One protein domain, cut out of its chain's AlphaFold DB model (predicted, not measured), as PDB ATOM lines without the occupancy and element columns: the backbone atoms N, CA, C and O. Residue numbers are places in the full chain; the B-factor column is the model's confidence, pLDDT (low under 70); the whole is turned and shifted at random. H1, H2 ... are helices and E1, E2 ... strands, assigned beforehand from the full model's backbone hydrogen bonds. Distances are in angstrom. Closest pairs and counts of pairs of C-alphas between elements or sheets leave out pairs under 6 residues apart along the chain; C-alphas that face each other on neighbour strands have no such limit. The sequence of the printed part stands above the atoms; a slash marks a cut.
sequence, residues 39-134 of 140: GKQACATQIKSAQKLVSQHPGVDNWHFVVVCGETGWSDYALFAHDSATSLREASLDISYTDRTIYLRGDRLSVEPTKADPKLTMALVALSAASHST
ATOM      1  N   GLY A  39     175.209 199.920 181.132       80.00
ATOM      2  CA  GLY A  39     174.515 198.678 180.817       80.00
ATOM      3  C   GLY A  39     175.479 197.611 180.312       80.00
ATOM      4  O   GLY A  39     175.534 196.520 180.876       80.00
ATOM      5  N   LYS A  40     176.332 197.934 179.333       82.31
ATOM      6  CA  LYS A  40     177.352 197.006 178.807       82.31
ATOM      7  C   LYS A  40     178.324 196.526 179.887       82.31
ATOM      8  O   LYS A  40     178.635 195.336 179.956       82.31
ATOM      9  N   GLN A  41     178.765 197.422 180.769       84.88
ATOM     10  CA  GLN A  41     179.644 197.071 181.885       84.88
ATOM     11  C   GLN A  41     178.948 196.164 182.916       84.88
ATOM     12  O   GLN A  41     179.554 195.210 183.422       84.88
ATOM     13  N   ALA A  42     177.674 196.424 183.215       82.38
ATOM     14  CA  ALA A  42     176.866 195.567 184.077       82.38
ATOM     15  C   ALA A  42     176.697 194.167 183.460       82.38
ATOM     16  O   ALA A  42     176.912 193.168 184.148       82.38
ATOM     17  N   CYS A  43     176.441 194.085 182.151       81.31
ATOM     18  CA  CYS A  43     176.338 192.821 181.419       81.31
ATOM     19  C   CYS A  43     177.634 192.005 181.497       81.31
ATOM     20  O   CYS A  43     177.623 190.833 181.868       81.31
ATOM     21  N   ALA A  44     178.779 192.637 181.221       84.44
ATOM     22  CA  ALA A  44     180.082 191.979 181.302       84.44
ATOM     23  C   ALA A  44     180.368 191.426 182.709       84.44
ATOM     24  O   ALA A  44     180.983 190.369 182.860       84.44
ATOM     25  N   THR A  45     179.898 192.119 183.747       85.75
ATOM     26  CA  THR A  45     180.004 191.656 185.136       85.75
ATOM     27  C   THR A  45     179.161 190.403 185.370       85.75
ATOM     28  O   THR A  45     179.644 189.446 185.972       85.75
ATOM     29  N   GLN A  46     177.938 190.358 184.841       82.50
ATOM     30  CA  GLN A  46     177.056 189.195 184.957       82.50
ATOM     31  C   GLN A  46     177.590 187.973 184.195       82.50
ATOM     32  O   GLN A  46     177.525 186.865 184.725       82.50
ATOM     33  N   ILE A  47     178.202 188.151 183.015       85.75
ATOM     34  CA  ILE A  47     178.891 187.052 182.308       85.75
ATOM     35  C   ILE A  47     180.010 186.468 183.176       85.75
ATOM     36  O   ILE A  47     180.113 185.251 183.316       85.75
ATOM     37  N   LYS A  48     180.837 187.317 183.801       87.31
ATOM     38  CA  LYS A  48     181.908 186.850 184.697       87.31
ATOM     39  C   LYS A  48     181.355 186.096 185.908       87.31
ATOM     40  O   LYS A  48     181.925 185.081 186.308       87.31
ATOM     41  N   SER A  49     180.237 186.551 186.474       85.69
ATOM     42  CA  SER A  49     179.533 185.819 187.531       85.69
ATOM     43  C   SER A  49     179.037 184.454 187.047       85.69
ATOM     44  O   SER A  49     179.222 183.469 187.760       85.69
ATOM     45  N   ALA A  50     178.475 184.372 185.833       85.19
ATOM     46  CA  ALA A  50     178.033 183.116 185.223       85.19
ATOM     47  C   ALA A  50     179.191 182.123 185.093       85.19
ATOM     48  O   ALA A  50     179.089 180.995 185.560       85.19
ATOM     49  N   GLN A  51     180.312 182.566 184.517       88.00
ATOM     50  CA  GLN A  51     181.521 181.755 184.358       88.00
ATOM     51  C   GLN A  51     182.001 181.193 185.695       88.00
ATOM     52  O   GLN A  51     182.287 180.002 185.813       88.00
ATOM     53  N   LYS A  52     182.041 182.043 186.728       87.12
ATOM     54  CA  LYS A  52     182.451 181.627 188.068       87.12
ATOM     55  C   LYS A  52     181.470 180.629 188.684       87.12
ATOM     56  O   LYS A  52     181.927 179.653 189.267       87.12
ATOM     57  N   LEU A  53     180.163 180.838 188.544       84.62
ATOM     58  CA  LEU A  53     179.154 179.906 189.052       84.62
ATOM     59  C   LEU A  53     179.248 178.554 188.330       84.62
ATOM     60  O   LEU A  53     179.372 177.526 188.979       84.62
ATOM     61  N   VAL A  54     179.311 178.552 186.999       86.94
ATOM     62  CA  VAL A  54     179.454 177.338 186.178       86.94
ATOM     63  C   VAL A  54     180.722 176.556 186.521       86.94
ATOM     64  O   VAL A  54     180.669 175.334 186.600       86.94
ATOM     65  N   SER A  55     181.843 177.226 186.812       85.75
ATOM     66  CA  SER A  55     183.086 176.548 187.221       85.75
ATOM     67  C   SER A  55     182.962 175.737 188.520       85.75
ATOM     68  O   SER A  55     183.808 174.894 188.805       85.75
ATOM     69  N   GLN A  56     181.910 175.969 189.312       84.81
ATOM     70  CA  GLN A  56     181.604 175.212 190.529       84.81
ATOM     71  C   GLN A  56     180.771 173.948 190.242       84.81
ATOM     72  O   GLN A  56     180.518 173.166 191.157       84.81
ATOM     73  N   HIS A  57     180.362 173.733 188.987       83.75
ATOM     74  CA  HIS A  57     179.504 172.635 188.545       83.75
ATOM     75  C   HIS A  57     180.181 171.838 187.412       83.75
ATOM     76  O   HIS A  57     179.869 172.045 186.242       83.75
ATOM     77  N   PRO A  58     181.082 170.887 187.716       75.69
ATOM     78  CA  PRO A  58     181.835 170.148 186.694       75.69
ATOM     79  C   PRO A  58     180.968 169.256 185.787       75.69
ATOM     80  O   PRO A  58     181.418 168.803 184.747       75.69
ATOM     81  N   GLY A  59     179.701 168.993 186.130       78.44
ATOM     82  CA  GLY A  59     178.821 168.216 185.253       78.44
ATOM     83  C   GLY A  59     178.330 168.966 184.018       78.44
ATOM     84  O   GLY A  59     177.657 168.365 183.191       78.44
ATOM     85  N   VAL A  60     178.615 170.253 183.854       82.62
ATOM     86  CA  VAL A  60     178.144 171.015 182.686       82.62
ATOM     87  C   VAL A  60     179.275 171.372 181.723       82.62
ATOM     88  O   VAL A  60     179.237 172.425 181.103       82.62
ATOM     89  N   ASP A  61     180.272 170.502 181.569       83.62
ATOM     90  CA  ASP A  61     181.377 170.686 180.617       83.62
ATOM     91  C   ASP A  61     180.921 170.590 179.147       83.62
ATOM     92  O   ASP A  61     180.158 169.696 178.765       83.62
ATOM     93  N   ASN A  62     181.455 171.463 178.285       84.62
ATOM     94  CA  ASN A  62     181.046 171.682 176.884       84.62
ATOM     95  C   ASN A  62     179.625 172.229 176.682       84.62
ATOM     96  O   ASN A  62     179.020 171.996 175.629       84.62
ATOM     97  N   TRP A  63     179.065 172.922 177.666       87.44
ATOM     98  CA  TRP A  63     177.763 173.559 177.522       87.44
ATOM     99  C   TRP A  63     177.891 174.988 176.988       87.44
ATOM    100  O   TRP A  63     178.912 175.668 177.131       87.44
ATOM    101  N   HIS A  64     176.836 175.433 176.323       87.25
ATOM    102  CA  HIS A  64     176.644 176.791 175.854       87.25
ATOM    103  C   HIS A  64     175.696 177.527 176.805       87.25
ATOM    104  O   HIS A  64     174.562 177.113 177.022       87.25
ATOM    105  N   PHE A  65     176.173 178.627 177.375       85.81
ATOM    106  CA  PHE A  65     175.455 179.438 178.346       85.81
ATOM    107  C   PHE A  65     175.100 180.782 177.723       85.81
ATOM    108  O   PHE A  65     175.976 181.565 177.352       85.81
ATOM    109  N   VAL A  66     173.809 181.071 177.640       84.00
ATOM    110  CA  VAL A  66     173.285 182.334 177.127       84.00
ATOM    111  C   VAL A  66     172.898 183.208 178.316       84.00
ATOM    112  O   VAL A  66     171.918 182.932 178.998       84.00
ATOM    113  N   VAL A  67     173.675 184.249 178.608       83.38
ATOM    114  CA  VAL A  67     173.434 185.153 179.742       83.38
ATOM    115  C   VAL A  67     172.583 186.336 179.293       83.38
ATOM    116  O   VAL A  67     172.950 187.073 178.383       83.38
ATOM    117  N   VAL A  68     171.450 186.540 179.952       79.50
ATOM    118  CA  VAL A  68     170.454 187.558 179.598       79.50
ATOM    119  C   VAL A  68     170.544 188.703 180.590       79.50
ATOM    120  O   VAL A  68     170.156 188.554 181.749       79.50
ATOM    121  N   CYS A  69     171.076 189.844 180.166       76.81
ATOM    122  CA  CYS A  69     171.514 190.887 181.094       76.81
ATOM    123  C   CYS A  69     170.483 191.983 181.431       76.81
ATOM    124  O   CYS A  69     170.830 193.007 182.019       76.81
ATOM    125  N   GLY A  70     169.208 191.752 181.120       67.62
ATOM    126  CA  GLY A  70     168.088 192.637 181.436       67.62
ATOM    127  C   GLY A  70     166.773 192.088 180.879       67.62
ATOM    128  O   GLY A  70     166.782 191.178 180.056       67.62
ATOM    129  N   GLU A  71     165.636 192.626 181.328       56.31
ATOM    130  CA  GLU A  71     164.307 192.161 180.888       56.31
ATOM    131  C   GLU A  71     163.794 192.900 179.633       56.31
ATOM    132  O   GLU A  71     162.917 192.395 178.938       56.31
ATOM    133  N   THR A  72     164.356 194.069 179.301       56.88
ATOM    134  CA  THR A  72     163.877 194.950 178.216       56.88
ATOM    135  C   THR A  72     164.120 194.419 176.803       56.88
ATOM    136  O   THR A  72     163.362 194.767 175.909       56.88
ATOM    137  N   GLY A  73     165.125 193.563 176.595       51.62
ATOM    138  CA  GLY A  73     165.429 192.931 175.298       51.62
ATOM    139  C   GLY A  73     164.912 191.493 175.159       51.62
ATOM    140  O   GLY A  73     165.339 190.775 174.258       51.62
ATOM    141  N   TRP A  74     164.062 191.039 176.087       56.88
ATOM    142  CA  TRP A  74     163.604 189.647 176.181       56.88
ATOM    143  C   TRP A  74     162.269 189.377 175.479       56.88
ATOM    144  O   TRP A  74     161.889 188.220 175.313       56.88
ATOM    145  N   SER A  75     161.553 190.415 175.039       52.00
ATOM    146  CA  SER A  75     160.303 190.265 174.280       52.00
ATOM    147  C   SER A  75     160.476 189.367 173.052       52.00
ATOM    148  O   SER A  75     159.605 188.551 172.769       52.00
ATOM    149  N   ASP A  76     161.635 189.436 172.399       51.03
ATOM    150  CA  ASP A  76     161.943 188.628 171.216       51.03
ATOM    151  C   ASP A  76     162.288 187.175 171.567       51.03
ATOM    152  O   ASP A  76     162.030 186.262 170.785       51.03
ATOM    153  N   TYR A  77     162.790 186.921 172.779       52.03
ATOM    154  CA  TYR A  77     162.951 185.557 173.276       52.03
ATOM    155  C   TYR A  77     161.632 184.975 173.786       52.03
ATOM    156  O   TYR A  77     161.385 183.792 173.600       52.03
ATOM    157  N   ALA A  78     160.740 185.774 174.378       48.34
ATOM    158  CA  ALA A  78     159.387 185.317 174.705       48.34
ATOM    159  C   ALA A  78     158.619 184.866 173.444       48.34
ATOM    160  O   ALA A  78     157.770 183.981 173.532       48.34
ATOM    161  N   LEU A  79     158.966 185.414 172.270       51.06
ATOM    162  CA  LEU A  79     158.509 184.924 170.965       51.06
ATOM    163  C   LEU A  79     159.194 183.608 170.534       51.06
ATOM    164  O   LEU A  79     158.551 182.795 169.875       51.06
ATOM    165  N   PHE A  80     160.453 183.368 170.923       48.69
ATOM    166  CA  PHE A  80     161.203 182.125 170.666       48.69
ATOM    167  C   PHE A  80     160.818 180.964 171.610       48.69
ATOM    168  O   PHE A  80     160.692 179.829 171.165       48.69
ATOM    169  N   ALA A  81     160.570 181.243 172.894       50.28
ATOM    170  CA  ALA A  81     160.204 180.269 173.931       50.28
ATOM    171  C   ALA A  81     158.695 179.974 174.021       50.28
ATOM    172  O   ALA A  81     158.239 179.321 174.955       50.28
ATOM    173  N   HIS A  82     157.926 180.439 173.039       48.81
ATOM    174  CA  HIS A  82     156.560 180.008 172.751       48.81
ATOM    175  C   HIS A  82     155.484 180.078 173.853       48.81
ATOM    176  O   HIS A  82     154.408 179.558 173.587       48.81
ATOM    177  N   ASP A  83     155.641 180.752 175.003       44.31
ATOM    178  CA  ASP A  83     154.453 181.134 175.797       44.31
ATOM    179  C   ASP A  83     154.665 182.145 176.949       44.31
ATOM    180  O   ASP A  83     155.473 181.957 177.857       44.31
ATOM    181  N   SER A  84     153.788 183.157 176.971       44.59
ATOM    182  CA  SER A  84     153.385 184.034 178.092       44.59
ATOM    183  C   SER A  84     154.421 184.932 178.809       44.59
ATOM    184  O   SER A  84     155.605 184.651 178.910       44.59
ATOM    185  N   ALA A  85     153.954 186.032 179.416       43.34
ATOM    186  CA  ALA A  85     154.754 186.965 180.233       43.34
ATOM    187  C   ALA A  85     155.260 186.382 181.582       43.34
ATOM    188  O   ALA A  85     155.972 187.055 182.326       43.34
ATOM    189  N   THR A  86     154.940 185.118 181.890       49.59
ATOM    190  CA  THR A  86     155.508 184.335 183.013       49.59
ATOM    191  C   THR A  86     156.900 183.747 182.672       49.59
ATOM    192  O   THR A  86     157.606 183.220 183.536       49.59
ATOM    193  N   SER A  87     157.314 183.904 181.410       52.47
ATOM    194  CA  SER A  87     158.405 183.242 180.681       52.47
ATOM    195  C   SER A  87     159.825 183.403 181.213       52.47
ATOM    196  O   SER A  87     160.632 182.510 181.013       52.47
ATOM    197  N   LEU A  88     160.194 184.479 181.907       48.19
ATOM    198  CA  LEU A  88     161.616 184.730 182.216       48.19
ATOM    199  C   LEU A  88     162.190 183.772 183.276       48.19
ATOM    200  O   LEU A  88     163.365 183.410 183.240       48.19
ATOM    201  N   ARG A  89     161.362 183.356 184.242       52.81
ATOM    202  CA  ARG A  89     161.765 182.390 185.275       52.81
ATOM    203  C   ARG A  89     161.860 180.977 184.705       52.81
ATOM    204  O   ARG A  89     162.794 180.255 185.034       52.81
ATOM    205  N   GLU A  90     160.897 180.595 183.879       54.47
ATOM    206  CA  GLU A  90     160.836 179.264 183.267       54.47
ATOM    207  C   GLU A  90     161.850 179.124 182.134       54.47
ATOM    208  O   GLU A  90     162.462 178.076 182.008       54.47
ATOM    209  N   ALA A  91     162.165 180.205 181.425       54.81
ATOM    210  CA  ALA A  91     163.205 180.195 180.411       54.81
ATOM    211  C   ALA A  91     164.626 180.060 180.973       54.81
ATOM    212  O   ALA A  91     165.484 179.490 180.317       54.81
ATOM    213  N   SER A  92     164.897 180.492 182.212       56.22
ATOM    214  CA  SER A  92     166.170 180.127 182.868       56.22
ATOM    215  C   SER A  92     166.279 178.640 183.235       56.22
ATOM    216  O   SER A  92     167.331 178.179 183.671       56.22
ATOM    217  N   LEU A  93     165.174 177.901 183.089       60.31
ATOM    218  CA  LEU A  93     165.102 176.445 183.166       60.31
ATOM    219  C   LEU A  93     164.961 175.813 181.771       60.31
ATOM    220  O   LEU A  93     164.899 174.590 181.680       60.31
ATOM    221  N   ASP A  94     164.895 176.622 180.707       65.44
ATOM    222  CA  ASP A  94     164.826 176.149 179.330       65.44
ATOM    223  C   ASP A  94     166.208 175.643 178.925       65.44
ATOM    224  O   ASP A  94     167.223 176.349 178.963       65.44
ATOM    225  N   ILE A  95     166.239 174.346 178.659       69.19
ATOM    226  CA  ILE A  95     167.438 173.540 178.536       69.19
ATOM    227  C   ILE A  95     167.268 172.705 177.275       69.19
ATOM    228  O   ILE A  95     166.418 171.815 177.219       69.19
ATOM    229  N   SER A  96     168.144 172.919 176.295       75.00
ATOM    230  CA  SER A  96     168.318 171.964 175.202       75.00
ATOM    231  C   SER A  96     169.450 171.011 175.565       75.00
ATOM    232  O   SER A  96     170.625 171.372 175.491       75.00
ATOM    233  N   TYR A  97     169.107 169.781 175.958       74.88
ATOM    234  CA  TYR A  97     170.099 168.730 176.220       74.88
ATOM    235  C   TYR A  97     170.818 168.288 174.940       74.88
ATOM    236  O   TYR A  97     172.014 167.995 174.981       74.88
ATOM    237  N   THR A  98     170.112 168.286 173.806       77.44
ATOM    238  CA  THR A  98     170.671 167.957 172.487       77.44
ATOM    239  C   THR A  98     171.747 168.961 172.077       77.44
ATOM    240  O   THR A  98     172.849 168.565 171.707       77.44
ATOM    241  N   ASP A  99     171.461 170.259 172.219       75.31
ATOM    242  CA  ASP A  99     172.378 171.336 171.820       75.31
ATOM    243  C   ASP A  99     173.293 171.799 172.964       75.31
ATOM    244  O   ASP A  99     174.052 172.760 172.808       75.31
ATOM    245  N   ARG A 100     173.193 171.150 174.134       82.94
ATOM    246  CA  ARG A 100     173.878 171.504 175.388       82.94
ATOM    247  C   ARG A 100     173.789 172.996 175.701       82.94
ATOM    248  O   ARG A 100     174.787 173.615 176.058       82.94
ATOM    249  N   THR A 101     172.614 173.589 175.518       83.19
ATOM    250  CA  THR A 101     172.399 175.030 175.693       83.19
ATOM    251  C   THR A 101     171.502 175.299 176.897       83.19
ATOM    252  O   THR A 101     170.479 174.637 177.069       83.19
ATOM    253  N   ILE A 102     171.885 176.277 177.715       80.12
ATOM    254  CA  ILE A 102     171.106 176.799 178.841       80.12
ATOM    255  C   ILE A 102     171.076 178.327 178.795       80.12
ATOM    256  O   ILE A 102     172.073 178.982 178.478       80.12
ATOM    257  N   TYR A 103     169.946 178.896 179.198       80.00
ATOM    258  CA  TYR A 103     169.764 180.328 179.370       80.00
ATOM    259  C   TYR A 103     169.877 180.706 180.849       80.00
ATOM    260  O   TYR A 103     169.277 180.090 181.724       80.00
ATOM    261  N   LEU A 104     170.663 181.737 181.150       79.31
ATOM    262  CA  LEU A 104     170.899 182.236 182.499       79.31
ATOM    263  C   LEU A 104     170.383 183.667 182.619       79.31
ATOM    264  O   LEU A 104     170.744 184.545 181.837       79.31
ATOM    265  N   ARG A 105     169.602 183.932 183.665       76.88
ATOM    266  CA  ARG A 105     169.191 185.291 184.021       76.88
ATOM    267  C   ARG A 105     170.340 186.062 184.665       76.88
ATOM    268  O   ARG A 105     170.725 185.781 185.799       76.88
ATOM    269  N   GLY A 106     170.863 187.052 183.953       73.06
ATOM    270  CA  GLY A 106     171.992 187.878 184.369       73.06
ATOM    271  C   GLY A 106     171.740 188.666 185.652       73.06
ATOM    272  O   GLY A 106     172.607 188.738 186.520       73.06
ATOM    273  N   ASP A 107     170.529 189.187 185.839       72.50
ATOM    274  CA  ASP A 107     170.128 189.919 187.047       72.50
ATOM    275  C   ASP A 107     170.098 189.042 188.316       72.50
ATOM    276  O   ASP A 107     170.237 189.546 189.431       72.50
ATOM    277  N   ARG A 108     169.980 187.718 188.156       72.69
ATOM    278  CA  ARG A 108     170.010 186.721 189.243       72.69
ATOM    279  C   ARG A 108     171.412 186.205 189.565       72.69
ATOM    280  O   ARG A 108     171.594 185.526 190.575       72.69
ATOM    281  N   LEU A 109     172.404 186.574 188.758       74.50
ATOM    282  CA  LEU A 109     173.826 186.281 188.951       74.50
ATOM    283  C   LEU A 109     174.528 187.365 189.778       74.50
ATOM    284  O   LEU A 109     175.691 187.680 189.507       74.50
ATOM    285  N   SER A 110     173.810 187.979 190.732       62.94
ATOM    286  CA  SER A 110     174.308 189.123 191.502       62.94
ATOM    287  C   SER A 110     175.749 188.885 191.956       62.94
ATOM    288  O   SER A 110     176.120 187.757 192.260       62.94
ATOM    289  N   VAL A 111     176.552 189.951 191.919       59.66
ATOM    290  CA  VAL A 111     178.027 190.054 191.795       59.66
ATOM    291  C   VAL A 111     178.891 189.111 192.666       59.66
ATOM    292  O   VAL A 111     180.100 188.997 192.464       59.66
ATOM    293  N   GLU A 112     178.285 188.398 193.609       60.25
ATOM    294  CA  GLU A 112     178.870 187.317 194.391       60.25
ATOM    295  C   GLU A 112     178.167 185.978 194.082       60.25
ATOM    296  O   GLU A 112     176.978 185.838 194.359       60.25
ATOM    297  N   PRO A 113     178.884 184.940 193.610       58.91
ATOM    298  CA  PRO A 113     178.291 183.625 193.327       58.91
ATOM    299  C   PRO A 113     177.561 182.992 194.521       58.91
ATOM    300  O   PRO A 113     176.604 182.252 194.341       58.91
ATOM    301  N   THR A 114     177.976 183.313 195.752       58.28
ATOM    302  CA  THR A 114     177.318 182.882 196.998       58.28
ATOM    303  C   THR A 114     175.940 183.509 197.213       58.28
ATOM    304  O   THR A 114     175.172 183.017 198.033       58.28
ATOM    305  N   LYS A 115     175.626 184.590 196.496       63.22
ATOM    306  CA  LYS A 115     174.335 185.287 196.501       63.22
ATOM    307  C   LYS A 115     173.541 185.042 195.214       63.22
ATOM    308  O   LYS A 115     172.568 185.753 194.962       63.22
ATOM    309  N   ALA A 116     173.954 184.080 194.386       68.56
ATOM    310  CA  ALA A 116     173.152 183.656 193.246       68.56
ATOM    311  C   ALA A 116     171.778 183.155 193.725       68.56
ATOM    312  O   ALA A 116     171.655 182.581 194.810       68.56
ATOM    313  N   ASP A 117     170.736 183.395 192.926       68.44
ATOM    314  CA  ASP A 117     169.377 182.948 193.241       68.44
ATOM    315  C   ASP A 117     169.355 181.421 193.485       68.44
ATOM    316  O   ASP A 117     169.813 180.667 192.620       68.44
ATOM    317  N   PRO A 118     168.806 180.928 194.612       73.75
ATOM    318  CA  PRO A 118     168.742 179.496 194.905       73.75
ATOM    319  C   PRO A 118     168.126 178.655 193.780       73.75
ATOM    320  O   PRO A 118     168.536 177.514 193.576       73.75
ATOM    321  N   LYS A 119     167.173 179.206 193.016       69.44
ATOM    322  CA  LYS A 119     166.549 178.507 191.883       69.44
ATOM    323  C   LYS A 119     167.513 178.312 190.719       69.44
ATOM    324  O   LYS A 119     167.471 177.268 190.075       69.44
ATOM    325  N   LEU A 120     168.394 179.280 190.480       74.38
ATOM    326  CA  LEU A 120     169.434 179.186 189.458       74.38
ATOM    327  C   LEU A 120     170.462 178.114 189.829       74.38
ATOM    328  O   LEU A 120     170.798 177.264 189.010       74.38
ATOM    329  N   THR A 121     170.895 178.104 191.090       78.06
ATOM    330  CA  THR A 121     171.785 177.063 191.613       78.06
ATOM    331  C   THR A 121     171.145 175.680 191.496       78.06
ATOM    332  O   THR A 121     171.792 174.746 191.034       78.06
ATOM    333  N   MET A 122     169.862 175.535 191.844       77.38
ATOM    334  CA  MET A 122     169.137 174.267 191.681       77.38
ATOM    335  C   MET A 122     169.087 173.796 190.223       77.38
ATOM    336  O   MET A 122     169.277 172.607 189.974       77.38
ATOM    337  N   ALA A 123     168.870 174.703 189.267       76.50
ATOM    338  CA  ALA A 123     168.863 174.374 187.841       76.50
ATOM    339  C   ALA A 123     170.233 173.857 187.366       76.50
ATOM    340  O   ALA A 123     170.317 172.802 186.738       76.50
ATOM    341  N   LEU A 124     171.315 174.548 187.741       80.38
ATOM    342  CA  LEU A 124     172.687 174.141 187.416       80.38
ATOM    343  C   LEU A 124     173.073 172.806 188.072       80.38
ATOM    344  O   LEU A 124     173.749 171.987 187.450       80.38
ATOM    345  N   VAL A 125     172.606 172.544 189.297       82.88
ATOM    346  CA  VAL A 125     172.785 171.247 189.971       82.88
ATOM    347  C   VAL A 125     172.038 170.133 189.238       82.88
ATOM    348  O   VAL A 125     172.623 169.079 188.993       82.88
ATOM    349  N   ALA A 126     170.774 170.348 188.866       78.12
ATOM    350  CA  ALA A 126     169.979 169.352 188.147       78.12
ATOM    351  C   ALA A 126     170.616 168.988 186.795       78.12
ATOM    352  O   ALA A 126     170.737 167.809 186.461       78.12
ATOM    353  N   LEU A 127     171.110 169.990 186.068       75.50
ATOM    354  CA  LEU A 127     171.868 169.809 184.832       75.50
ATOM    355  C   LEU A 127     173.147 169.009 185.031       75.50
ATOM    356  O   LEU A 127     173.400 168.045 184.310       75.50
ATOM    357  N   SER A 128     173.928 169.395 186.041       80.88
ATOM    358  CA  SER A 128     175.134 168.674 186.413       80.88
ATOM    359  C   SER A 128     174.820 167.230 186.791       80.88
ATOM    360  O   SER A 128     175.688 166.397 186.617       80.88
ATOM    361  N   ALA A 129     173.643 166.889 187.314       81.69
ATOM    362  CA  ALA A 129     173.293 165.499 187.610       81.69
ATOM    363  C   ALA A 129     172.905 164.712 186.342       81.69
ATOM    364  O   ALA A 129     173.367 163.586 186.151       81.69
ATOM    365  N   ALA A 130     172.102 165.308 185.455       75.25
ATOM    366  CA  ALA A 130     171.610 164.667 184.231       75.25
ATOM    367  C   ALA A 130     172.730 164.317 183.233       75.25
ATOM    368  O   ALA A 130     172.711 163.258 182.598       75.25
ATOM    369  N   SER A 131     173.748 165.168 183.125       68.81
ATOM    370  CA  SER A 131     174.912 164.920 182.270       68.81
ATOM    371  C   SER A 131     175.726 163.693 182.692       68.81
ATOM    372  O   SER A 131     176.219 162.968 181.830       68.81
ATOM    373  N   HIS A 132     175.807 163.397 183.994       65.88
ATOM    374  CA  HIS A 132     176.484 162.198 184.494       65.88
ATOM    375  C   HIS A 132     175.662 160.921 184.273       65.88
ATOM    376  O   HIS A 132     176.236 159.840 184.181       65.88
ATOM    377  N   SER A 133     174.331 161.015 184.163       58.94
ATOM    378  CA  SER A 133     173.471 159.852 183.886       58.94
ATOM    379  C   SER A 133     173.536 159.376 182.430       58.94
ATOM    380  O   SER A 133     173.275 158.207 182.162       58.94
ATOM    381  N   THR A 134     173.925 160.245 181.491       54.22
ATOM    382  CA  THR A 134     173.936 159.917 180.051       54.22
ATOM    383  C   THR A 134     175.127 159.025 179.659       54.22
ATOM    384  O   THR A 134     175.071 158.309 178.663       54.22
TER     385      THR A 134
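What this domain is: This is residues 39 to 134 of the 140 residues of an uncharacterized protein of Terriglobus saanensis (strain ATCC BAA-1853 / DSM 23119 / SP1PR4) (UniProt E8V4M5). Two short parallel strands, E1 and E2, form a narrow ribbon in the middle, with the long helices H1 and H4 to one side of it and the short helices H2 and H3 to the other. H1 is next to E1, H4 comes near E2 at one place, and the crossover from E1 to E2 swings out through H2, the named element farthest from the mean of the C-alphas. The printed part has 96 residues with four named helices and two named strands, in the order H1, E1, H2, H3, E2, H4; the sheet's order is E1, E2, parallel, and the class is mostly helix. No named helix touches another, yet the whole is compact, with a radius of gyration of the C-alphas of 13.0 A, and it spans 36 by 30 by 21 A.

How they stand to each other: The printed part begins with H1, residues 39 to 54. Next comes E1, residues 64 to 68; H1 and E1 have 3 pairs of C-alphas within 8 A, the closest being those of Ile 47 and Val 67, 6.3 A apart. After E1 come H2, residues 75 to 80, and H3, residues 87 to 91. H2 and H3 are close but not clearly touching, and their closest C-alphas, those of Ala 78 and Ser 87, are 6.4 A apart. E2, residues 101 to 105, is the parallel neighbour of E1, with 24 degrees between their directions. C-alphas 66 and 103 face each other at 4.6 A; N 66 and O 102 are within hydrogen-bond range at 2.8 A, as are N 104 and O 66 at 2.8 A. E1, H2, H3 and E2 form a strand-helix-strand unit, two parallel neighbour strands with helices between them in the chain, and its crossover is right-handed. Just before E2, residues 95 to 96 form a short antiparallel pairing with residues 101 to 102 of E2. The closest C-alphas of H3 and E2 are those of Ala 91 and Tyr 103, 6.6 A apart. H4, residues 118 to 134, has 1 pair of C-alphas within 8 A with E2, those of Leu 104 and Leu 120 at 7.7 A. H1 and H4 are close but not clearly touching, with the C-alphas of Val 54 and Leu 124 closest at 7.6 A; they run the same way at a steep tilt of 47 degrees. Among the pairs that are apart are H1 and H3, H2 and E2, and H3 and H4. In H1, H2 and H3 every O i to N i+4 pair is within hydrogen-bond range; in H4 12 of 13 are.

Where its parts are: H1 starts at C-alpha 39, (174.515, 198.678, 180.817), and measures 22.6 A from first to last C-alpha. E1, from C-alpha 64 at (176.644, 176.791, 175.854), measures 13.0 A and E2 13.6 A. H2 measures 9.0 A and H3 5.7 A. H4, the longest helix with 17 residues, measures 25.1 A and ends at C-alpha 134, (173.936, 159.917, 180.051).

The domain as a whole: The two C-alphas farthest apart are those of Gly 39 and Ser 133, 39.0 A. The printed part has no cut. The link from E2 to H4, residues 106 to 117, is long; the other four links are short. The mean pLDDT of the printed part is 71.0, and 39 residues are under 70: residues 70 to 95, residues 110 to 117, residue 119 and residues 131 to 134. H2 has a mean of 51 and H3 of 53, against 85 for H1 in this model.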